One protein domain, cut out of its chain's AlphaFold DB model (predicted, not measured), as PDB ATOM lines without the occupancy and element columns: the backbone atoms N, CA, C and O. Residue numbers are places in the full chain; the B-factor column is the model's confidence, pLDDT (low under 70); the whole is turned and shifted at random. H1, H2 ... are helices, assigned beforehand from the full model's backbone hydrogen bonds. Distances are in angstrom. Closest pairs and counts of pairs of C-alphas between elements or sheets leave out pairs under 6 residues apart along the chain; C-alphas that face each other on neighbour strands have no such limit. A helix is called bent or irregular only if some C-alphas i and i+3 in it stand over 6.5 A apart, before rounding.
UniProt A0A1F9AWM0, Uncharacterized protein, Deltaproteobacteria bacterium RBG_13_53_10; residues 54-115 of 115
ATOM      1  N   SER A  54     213.248 110.834 147.000       93.56
ATOM      2  CA  SER A  54     214.452 111.542 147.442       93.56
ATOM      3  C   SER A  54     214.079 112.891 148.058       93.56
ATOM      4  O   SER A  54     213.055 113.473 147.696       93.56
ATOM      5  N   ASP A  55     214.943 113.445 148.910       92.12
ATOM      6  CA  ASP A  55     214.737 114.779 149.497       92.12
ATOM      7  C   ASP A  55     214.507 115.855 148.429       92.12
ATOM      8  O   ASP A  55     213.662 116.738 148.581       92.12
ATOM      9  N   ALA A  56     215.231 115.758 147.308       95.88
ATOM     10  CA  ALA A  56     215.088 116.674 146.186       95.88
ATOM     11  C   ALA A  56     213.702 116.567 145.534       95.88
ATOM     12  O   ALA A  56     213.085 117.588 145.234       95.88
ATOM     13  N   GLU A  57     213.195 115.351 145.330       96.19
ATOM     14  CA  GLU A  57     211.870 115.146 144.748       96.19
ATOM     15  C   GLU A  57     210.766 115.544 145.735       96.19
ATOM     16  O   GLU A  57     209.838 116.261 145.365       96.19
ATOM     17  N   ALA A  58     210.903 115.197 147.018       93.81
ATOM     18  CA  ALA A  58     209.994 115.641 148.069       93.81
ATOM     19  C   ALA A  58     209.911 117.177 148.139       93.81
ATOM     20  O   ALA A  58     208.816 117.738 148.193       93.81
ATOM     21  N   ALA A  59     211.044 117.882 148.047       95.31
ATOM     22  CA  ALA A  59     211.075 119.345 148.017       95.31
ATOM     23  C   ALA A  59     210.344 119.932 146.795       95.31
ATOM     24  O   ALA A  59     209.681 120.968 146.911       95.31
ATOM     25  N   ARG A  60     210.411 119.270 145.629       97.75
ATOM     26  CA  ARG A  60     209.646 119.682 144.437       97.75
ATOM     27  C   ARG A  60     208.145 119.560 144.673       97.75
ATOM     28  O   ARG A  60     207.419 120.488 144.322       97.75
ATOM     29  N   TRP A  61     207.694 118.481 145.312       97.12
ATOM     30  CA  TRP A  61     206.287 118.301 145.680       97.12
ATOM     31  C   TRP A  61     205.811 119.314 146.720       97.12
ATOM     32  O   TRP A  61     204.734 119.888 146.554       97.12
ATOM     33  N   VAL A  62     206.626 119.611 147.738       95.25
ATOM     34  CA  VAL A  62     206.320 120.667 148.718       95.25
ATOM     35  C   VAL A  62     206.103 122.000 148.005       95.25
ATOM     36  O   VAL A  62     205.056 122.621 148.186       95.25
ATOM     37  N   LYS A  63     207.023 122.398 147.121       97.19
ATOM     38  CA  LYS A  63     206.889 123.634 146.339       97.19
ATOM     39  C   LYS A  63     205.654 123.621 145.435       97.19
ATOM     40  O   LYS A  63     204.915 124.598 145.374       97.19
ATOM     41  N   ALA A  64     205.396 122.508 144.752       98.12
ATOM     42  CA  ALA A  64     204.222 122.362 143.892       98.12
ATOM     43  C   ALA A  64     202.895 122.471 144.668       98.12
ATOM     44  O   ALA A  64     201.881 122.844 144.085       98.12
ATOM     45  N   SER A  65     202.900 122.183 145.975       97.19
ATOM     46  CA  SER A  65     201.725 122.285 146.849       97.19
ATOM     47  C   SER A  65     201.467 123.690 147.415       97.19
ATOM     48  O   SER A  65     200.377 123.943 147.929       97.19
ATOM     49  N   GLU A  66     202.410 124.632 147.283       96.75
ATOM     50  CA  GLU A  66     202.269 126.012 147.783       96.75
ATOM     51  C   GLU A  66     200.954 126.702 147.358       96.75
ATOM     52  O   GLU A  66     200.328 127.345 148.208       96.75
ATOM     53  N   PRO A  67     200.450 126.543 146.111       98.31
ATOM     54  CA  PRO A  67     199.179 127.141 145.707       98.31
ATOM     55  C   PRO A  67     197.972 126.641 146.511       98.31
ATOM     56  O   PRO A  67     197.012 127.390 146.686       98.31
ATOM     57  N   VAL A  68     198.010 125.409 147.032       97.88
ATOM     58  CA  VAL A  68     196.941 124.861 147.885       97.88
ATOM     59  C   VAL A  68     196.906 125.603 149.218       97.88
ATOM     60  O   VAL A  68     195.842 126.034 149.661       97.88
ATOM     61  N   VAL A  69     198.075 125.825 149.828       96.38
ATOM     62  CA  VAL A  69     198.199 126.591 151.079       96.38
ATOM     63  C   VAL A  69     197.798 128.050 150.857       96.38
ATOM     64  O   VAL A  69     197.061 128.617 151.662       96.38
ATOM     65  N   ALA A  70     198.210 128.656 149.742       97.12
ATOM     66  CA  ALA A  70     197.800 130.011 149.380       97.12
ATOM     67  C   ALA A  70     196.278 130.121 149.172       97.12
ATOM     68  O   ALA A  70     195.651 131.071 149.643       97.12
ATOM     69  N   GLY A  71     195.670 129.125 148.520       98.25
ATOM     70  CA  GLY A  71     194.221 129.020 148.361       98.25
ATOM     71  C   GLY A  71     193.494 128.925 149.703       98.25
ATOM     72  O   GLY A  71     192.533 129.656 149.927       98.25
ATOM     73  N   PHE A  72     194.000 128.101 150.625       97.44
ATOM     74  CA  PHE A  72     193.476 127.995 151.988       97.44
ATOM     75  C   PHE A  72     193.562 129.323 152.753       97.44
ATOM     76  O   PHE A  72     192.583 129.742 153.370       97.44
ATOM     77  N   LYS A  73     194.697 130.032 152.662       97.88
ATOM     78  CA  LYS A  73     194.838 131.370 153.256       97.88
ATOM     79  C   LYS A  73     193.775 132.326 152.719       97.88
ATOM     80  O   LYS A  73     193.099 132.979 153.507       97.88
ATOM     81  N   LYS A  74     193.594 132.373 151.396       98.06
ATOM     82  CA  LYS A  74     192.599 133.236 150.743       98.06
ATOM     83  C   LYS A  74     191.161 132.898 151.156       98.06
ATOM     84  O   LYS A  74     190.356 133.803 151.359       98.06
ATOM     85  N   ASP A  75     190.833 131.615 151.276       98.38
ATOM     86  CA  ASP A  75     189.515 131.176 151.745       98.38
ATOM     87  C   ASP A  75     189.242 131.675 153.171       98.38
ATOM     88  O   ASP A  75     188.201 132.280 153.429       98.38
ATOM     89  N   LEU A  76     190.199 131.518 154.087       98.19
ATOM     90  CA  LEU A  76     190.039 131.994 155.459       98.19
ATOM     91  C   LEU A  76     189.969 133.519 155.559       98.19
ATOM     92  O   LEU A  76     189.134 134.033 156.304       98.19
ATOM     93  N   THR A  77     190.770 134.257 154.788       97.69
ATOM     94  CA  THR A  77     190.664 135.722 154.802       97.69
ATOM     95  C   THR A  77     189.337 136.213 154.237       97.69
ATOM     96  O   THR A  77     188.750 137.145 154.783       97.69
ATOM     97  N   SER A  78     188.777 135.528 153.233       98.06
ATOM     98  CA  SER A  78     187.423 135.818 152.733       98.06
ATOM     99  C   SER A  78     186.321 135.581 153.777       98.06
ATOM    100  O   SER A  78     185.246 136.170 153.687       98.06
ATOM    101  N   LYS A  79     186.601 134.756 154.793       98.12
ATOM    102  CA  LYS A  79     185.705 134.459 155.921       98.12
ATOM    103  C   LYS A  79     185.917 135.392 157.119       98.12
ATOM    104  O   LYS A  79     185.280 135.198 158.151       98.12
ATOM    105  N   GLY A  80     186.770 136.410 156.981       98.00
ATOM    106  CA  GLY A  80     186.957 137.462 157.982       98.00
ATOM    107  C   GLY A  80     188.127 137.253 158.943       98.00
ATOM    108  O   GLY A  80     188.294 138.062 159.852       98.00
ATOM    109  N   TYR A  81     188.948 136.217 158.751       98.44
ATOM    110  CA  TYR A  81     190.202 136.073 159.496       98.44
ATOM    111  C   TYR A  81     191.287 136.981 158.919       98.44
ATOM    112  O   TYR A  81     191.369 137.192 157.709       98.44
ATOM    113  N   THR A  82     192.160 137.508 159.769       98.31
ATOM    114  CA  THR A  82     193.306 138.293 159.303       98.31
ATOM    115  C   THR A  82     194.406 137.378 158.772       98.31
ATOM    116  O   THR A  82     194.609 136.271 159.271       98.31
ATOM    117  N   GLU A  83     195.189 137.851 157.798       96.81
ATOM    118  CA  GLU A  83     196.355 137.102 157.304       96.81
ATOM    119  C   GLU A  83     197.308 136.715 158.440       96.81
ATOM    120  O   GLU A  83     197.791 135.587 158.495       96.81
ATOM    121  N   LYS A  84     197.500 137.629 159.399       98.12
ATOM    122  CA  LYS A  84     198.345 137.416 160.574       98.12
ATOM    123  C   LYS A  84     197.868 136.245 161.439       98.12
ATOM    124  O   LYS A  84     198.702 135.489 161.932       98.12
ATOM    125  N   GLU A  85     196.560 136.094 161.646       98.19
ATOM    126  CA  GLU A  85     196.008 134.958 162.394       98.19
ATOM    127  C   GLU A  85     196.267 133.648 161.658       98.19
ATOM    128  O   GLU A  85     196.820 132.718 162.248       98.19
ATOM    129  N   VAL A  86     195.949 133.597 160.364       98.06
ATOM    130  CA  VAL A  86     196.137 132.385 159.560       98.06
ATOM    131  C   VAL A  86     197.610 131.979 159.521       98.06
ATOM    132  O   VAL A  86     197.937 130.814 159.747       98.06
ATOM    133  N   ASP A  87     198.512 132.939 159.324       97.50
ATOM    134  CA  ASP A  87     199.954 132.690 159.337       97.50
ATOM    135  C   ASP A  87     200.449 132.205 160.700       97.50
ATOM    136  O   ASP A  87     201.305 131.320 160.764       97.50
ATOM    137  N   SER A  88     199.877 132.708 161.797       98.25
ATOM    138  CA  SER A  88     200.205 132.215 163.137       98.25
ATOM    139  C   SER A  88     199.803 130.750 163.335       98.25
ATOM    140  O   SER A  88     200.557 129.989 163.940       98.25
ATOM    141  N   TRP A  89     198.664 130.322 162.780       98.00
ATOM    142  CA  TRP A  89     198.207 128.933 162.866       98.00
ATOM    143  C   TRP A  89     199.056 128.002 162.008       98.00
ATOM    144  O   TRP A  89     199.450 126.933 162.472       98.00
ATOM    145  N   LEU A  90     199.384 128.416 160.779       96.62
ATOM    146  CA  LEU A  90     200.268 127.653 159.896       96.62
ATOM    147  C   LEU A  90     201.654 127.483 160.524       96.62
ATOM    148  O   LEU A  90     202.183 126.371 160.559       96.62
ATOM    149  N   LYS A  91     202.201 128.561 161.097       97.44
ATOM    150  CA  LYS A  91     203.461 128.519 161.842       97.44
ATOM    151  C   LYS A  91     203.378 127.562 163.031       97.44
ATOM    152  O   LYS A  91     204.250 126.710 163.179       97.44
ATOM    153  N   PHE A  92     202.319 127.648 163.839       98.19
ATOM    154  CA  PHE A  92     202.117 126.738 164.965       98.19
ATOM    155  C   PHE A  92     202.094 125.273 164.509       98.19
ATOM    156  O   PHE A  92     202.772 124.437 165.100       98.19
ATOM    157  N   ILE A  93     201.373 124.949 163.432       96.81
ATOM    158  CA  ILE A  93     201.325 123.584 162.885       96.81
ATOM    159  C   ILE A  93     202.727 123.113 162.476       96.81
ATOM    160  O   ILE A  93     203.134 122.018 162.862       96.81
ATOM    161  N   GLN A  94     203.492 123.939 161.756       95.62
ATOM    162  CA  GLN A  94     204.860 123.608 161.343       95.62
ATOM    163  C   GLN A  94     205.781 123.350 162.544       95.62
ATOM    164  O   GLN A  94     206.495 122.346 162.572       95.62
ATOM    165  N   GLU A  95     205.726 124.204 163.567       97.94
ATOM    166  CA  GLU A  95     206.496 124.038 164.804       97.94
ATOM    167  C   GLU A  95     206.107 122.754 165.548       97.94
ATOM    168  O   GLU A  95     206.973 122.007 166.012       97.94
ATOM    169  N   ARG A  96     204.805 122.447 165.633       97.19
ATOM    170  CA  ARG A  96     204.316 121.227 166.287       97.19
ATOM    171  C   ARG A  96     204.689 119.960 165.524       97.19
ATOM    172  O   ARG A  96     204.999 118.970 166.182       97.19
ATOM    173  N   ILE A  97     204.722 119.986 164.190       94.81
ATOM    174  CA  ILE A  97     205.222 118.863 163.381       94.81
ATOM    175  C   ILE A  97     206.677 118.559 163.754       94.81
ATOM    176  O   ILE A  97     206.999 117.414 164.060       94.81
ATOM    177  N   GLN A  98     207.547 119.573 163.798       95.56
ATOM    178  CA  GLN A  98     208.959 119.370 164.147       95.56
ATOM    179  C   GLN A  98     209.135 118.883 165.587       95.56
ATOM    180  O   GLN A  98     209.887 117.942 165.842       95.56
ATOM    181  N   TYR A  99     208.399 119.478 166.528       96.31
ATOM    182  CA  TYR A  99     208.409 119.041 167.919       96.31
ATOM    183  C   TYR A  99     208.028 117.560 168.048       96.31
ATOM    184  O   TYR A  99     208.751 116.797 168.690       96.31
ATOM    185  N   TRP A 100     206.917 117.141 167.438       94.50
ATOM    186  CA  TRP A 100     206.419 115.774 167.579       94.50
ATOM    187  C   TRP A 100     207.281 114.744 166.850       94.50
ATOM    188  O   TRP A 100     207.497 113.679 167.419       94.50
ATOM    189  N   LYS A 101     207.880 115.075 165.695       92.88
ATOM    190  CA  LYS A 101     208.928 114.238 165.075       92.88
ATOM    191  C   LYS A 101     210.101 114.003 166.031       92.88
ATOM    192  O   LYS A 101     210.579 112.881 166.192       92.88
ATOM    193  N   GLY A 102     210.539 115.055 166.727       94.75
ATOM    194  CA  GLY A 102     211.573 114.946 167.756       94.75
ATOM    195  C   GLY A 102     211.152 114.059 168.934       94.75
ATOM    196  O   GLY A 102     211.938 113.227 169.387       94.75
ATOM    197  N   GLN A 103     209.914 114.206 169.416       94.62
ATOM    198  CA  GLN A 103     209.380 113.381 170.506       94.62
ATOM    199  C   GLN A 103     209.251 111.911 170.120       94.62
ATOM    200  O   GLN A 103     209.596 111.048 170.921       94.62
ATOM    201  N   GLU A 104     208.776 111.622 168.915       94.25
ATOM    202  CA  GLU A 104     208.632 110.260 168.413       94.25
ATOM    203  C   GLU A 104     209.986 109.542 168.380       94.25
ATOM    204  O   GLU A 104     210.134 108.467 168.968       94.25
ATOM    205  N   LYS A 105     211.013 110.204 167.827       93.62
ATOM    206  CA  LYS A 105     212.394 109.709 167.837       93.62
ATOM    207  C   LYS A 105     212.936 109.527 169.257       93.62
ATOM    208  O   LYS A 105     213.519 108.488 169.563       93.62
ATOM    209  N   ALA A 106     212.742 110.511 170.137       95.88
ATOM    210  CA  ALA A 106     213.231 110.459 171.517       95.88
ATOM    211  C   ALA A 106     212.581 109.327 172.331       95.88
ATOM    212  O   ALA A 106     213.260 108.649 173.103       95.88
ATOM    213  N   LYS A 107     211.280 109.097 172.130       95.38
ATOM    214  CA  LYS A 107     210.501 108.032 172.775       95.38
ATOM    215  C   LYS A 107     210.656 106.671 172.084       95.38
ATOM    216  O   LYS A 107     210.125 105.691 172.594       95.38
ATOM    217  N   LYS A 108     211.397 106.600 170.970       95.44
ATOM    218  CA  LYS A 108     211.600 105.388 170.156       95.44
ATOM    219  C   LYS A 108     210.276 104.754 169.716       95.44
ATOM    220  O   LYS A 108     210.135 103.533 169.732       95.44
ATOM    221  N   ILE A 109     209.302 105.591 169.368       95.19
ATOM    222  CA  ILE A 109     208.011 105.125 168.861       95.19
ATOM    223  C   ILE A 109     208.241 104.567 167.443       95.19
ATOM    224  O   ILE A 109     208.835 105.265 166.619       95.19
ATOM    225  N   PRO A 110     207.822 103.320 167.147       94.75
ATOM    226  CA  PRO A 110     207.905 102.767 165.798       94.75
ATOM    227  C   PRO A 110     207.097 103.601 164.800       94.75
ATOM    228  O   PRO A 110     206.039 104.124 165.142       94.75
ATOM    229  N   THR A 111     207.577 103.700 163.564       92.38
ATOM    230  CA  THR A 111     206.922 104.453 162.489       92.38
ATOM    231  C   THR A 111     207.150 103.768 161.143       92.38
ATOM    232  O   THR A 111     208.185 103.132 160.933       92.38
ATOM    233  N   ALA A 112     206.171 103.866 160.241       87.56
ATOM    234  CA  ALA A 112     206.289 103.384 158.863       87.56
ATOM    235  C   ALA A 112     207.055 104.362 157.954       87.56
ATOM    236  O   ALA A 112     207.377 104.023 156.812       87.56
ATOM    237  N   TYR A 113     207.309 105.573 158.450       80.62
ATOM    238  CA  TYR A 113     207.876 106.679 157.699       80.62
ATOM    239  C   TYR A 113     209.384 106.803 157.936       80.62
ATOM    240  O   TYR A 113     209.885 106.583 159.036       80.62
ATOM    241  N   GLU A 114     210.103 107.209 156.896       71.56
ATOM    242  CA  GLU A 114     211.531 107.508 156.955       71.56
ATOM    243  C   GLU A 114     211.690 109.033 156.833       71.56
ATOM    244  O   GLU A 114     211.310 109.621 155.818       71.56
ATOM    245  N   TYR A 115     212.174 109.682 157.895       65.94
ATOM    246  CA  TYR A 115     212.508 111.113 157.944       65.94
ATOM    247  C   TYR A 115     213.755 111.383 158.779       65.94
ATOM    248  O   TYR A 115     214.081 110.566 159.673       65.94
TER     249      TYR A 115
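Overview. This is residues 54 to 115 of the 115 residues of an uncharacterized protein of Deltaproteobacteria bacterium RBG_13_53_10 (UniProt A0A1F9AWM0). Two long helices make an open V, joined at its point by a tight link; the first, H1, bends partway, and after H2 a tail, residues 108 to 115, folds back across the open end toward Ser 54. The 62 printed residues hold H1, then H2, and no named strand: all helix. The whole is loose, with a radius of gyration of the C-alphas of 15.1 A, spanning 42 by 26 by 14 A.

Along the chain. H1, residues 55 to 78, begins with C-alpha 55 at (214.737, 114.779, 149.497). Assigned as one helix by its hydrogen bonds, it is bent: C-alphas 64 and 67 are 7.2 A apart. Its arms are H1a, residues 55 to 64, 14.1 A, and H1b, residues 67 to 78, 16.2 A. H2, residues 83 to 107, 35.8 A, ends with C-alpha 107 at (210.501, 108.032, 172.775).

Arrangement. H1a and H1b stand at a steep tilt of 37 degrees, only just steep. H1b, with residues 73 to 77 alone, touches residues 83 to 86 of H2; the closest C-alphas, of Thr 77 and Glu 83, are 6.4 A apart. They run opposite ways at a steep tilt of 49 degrees. H1a and H2 are apart. In H1a, H1b and H2 every O i to N i+4 pair is within hydrogen-bond range.

Size, cuts and confidence. The farthest C-alphas, of Ser 78 and Lys 108, are 42.6 A apart. The printed part has no cut; residue 115 alone is under pLDDT 70.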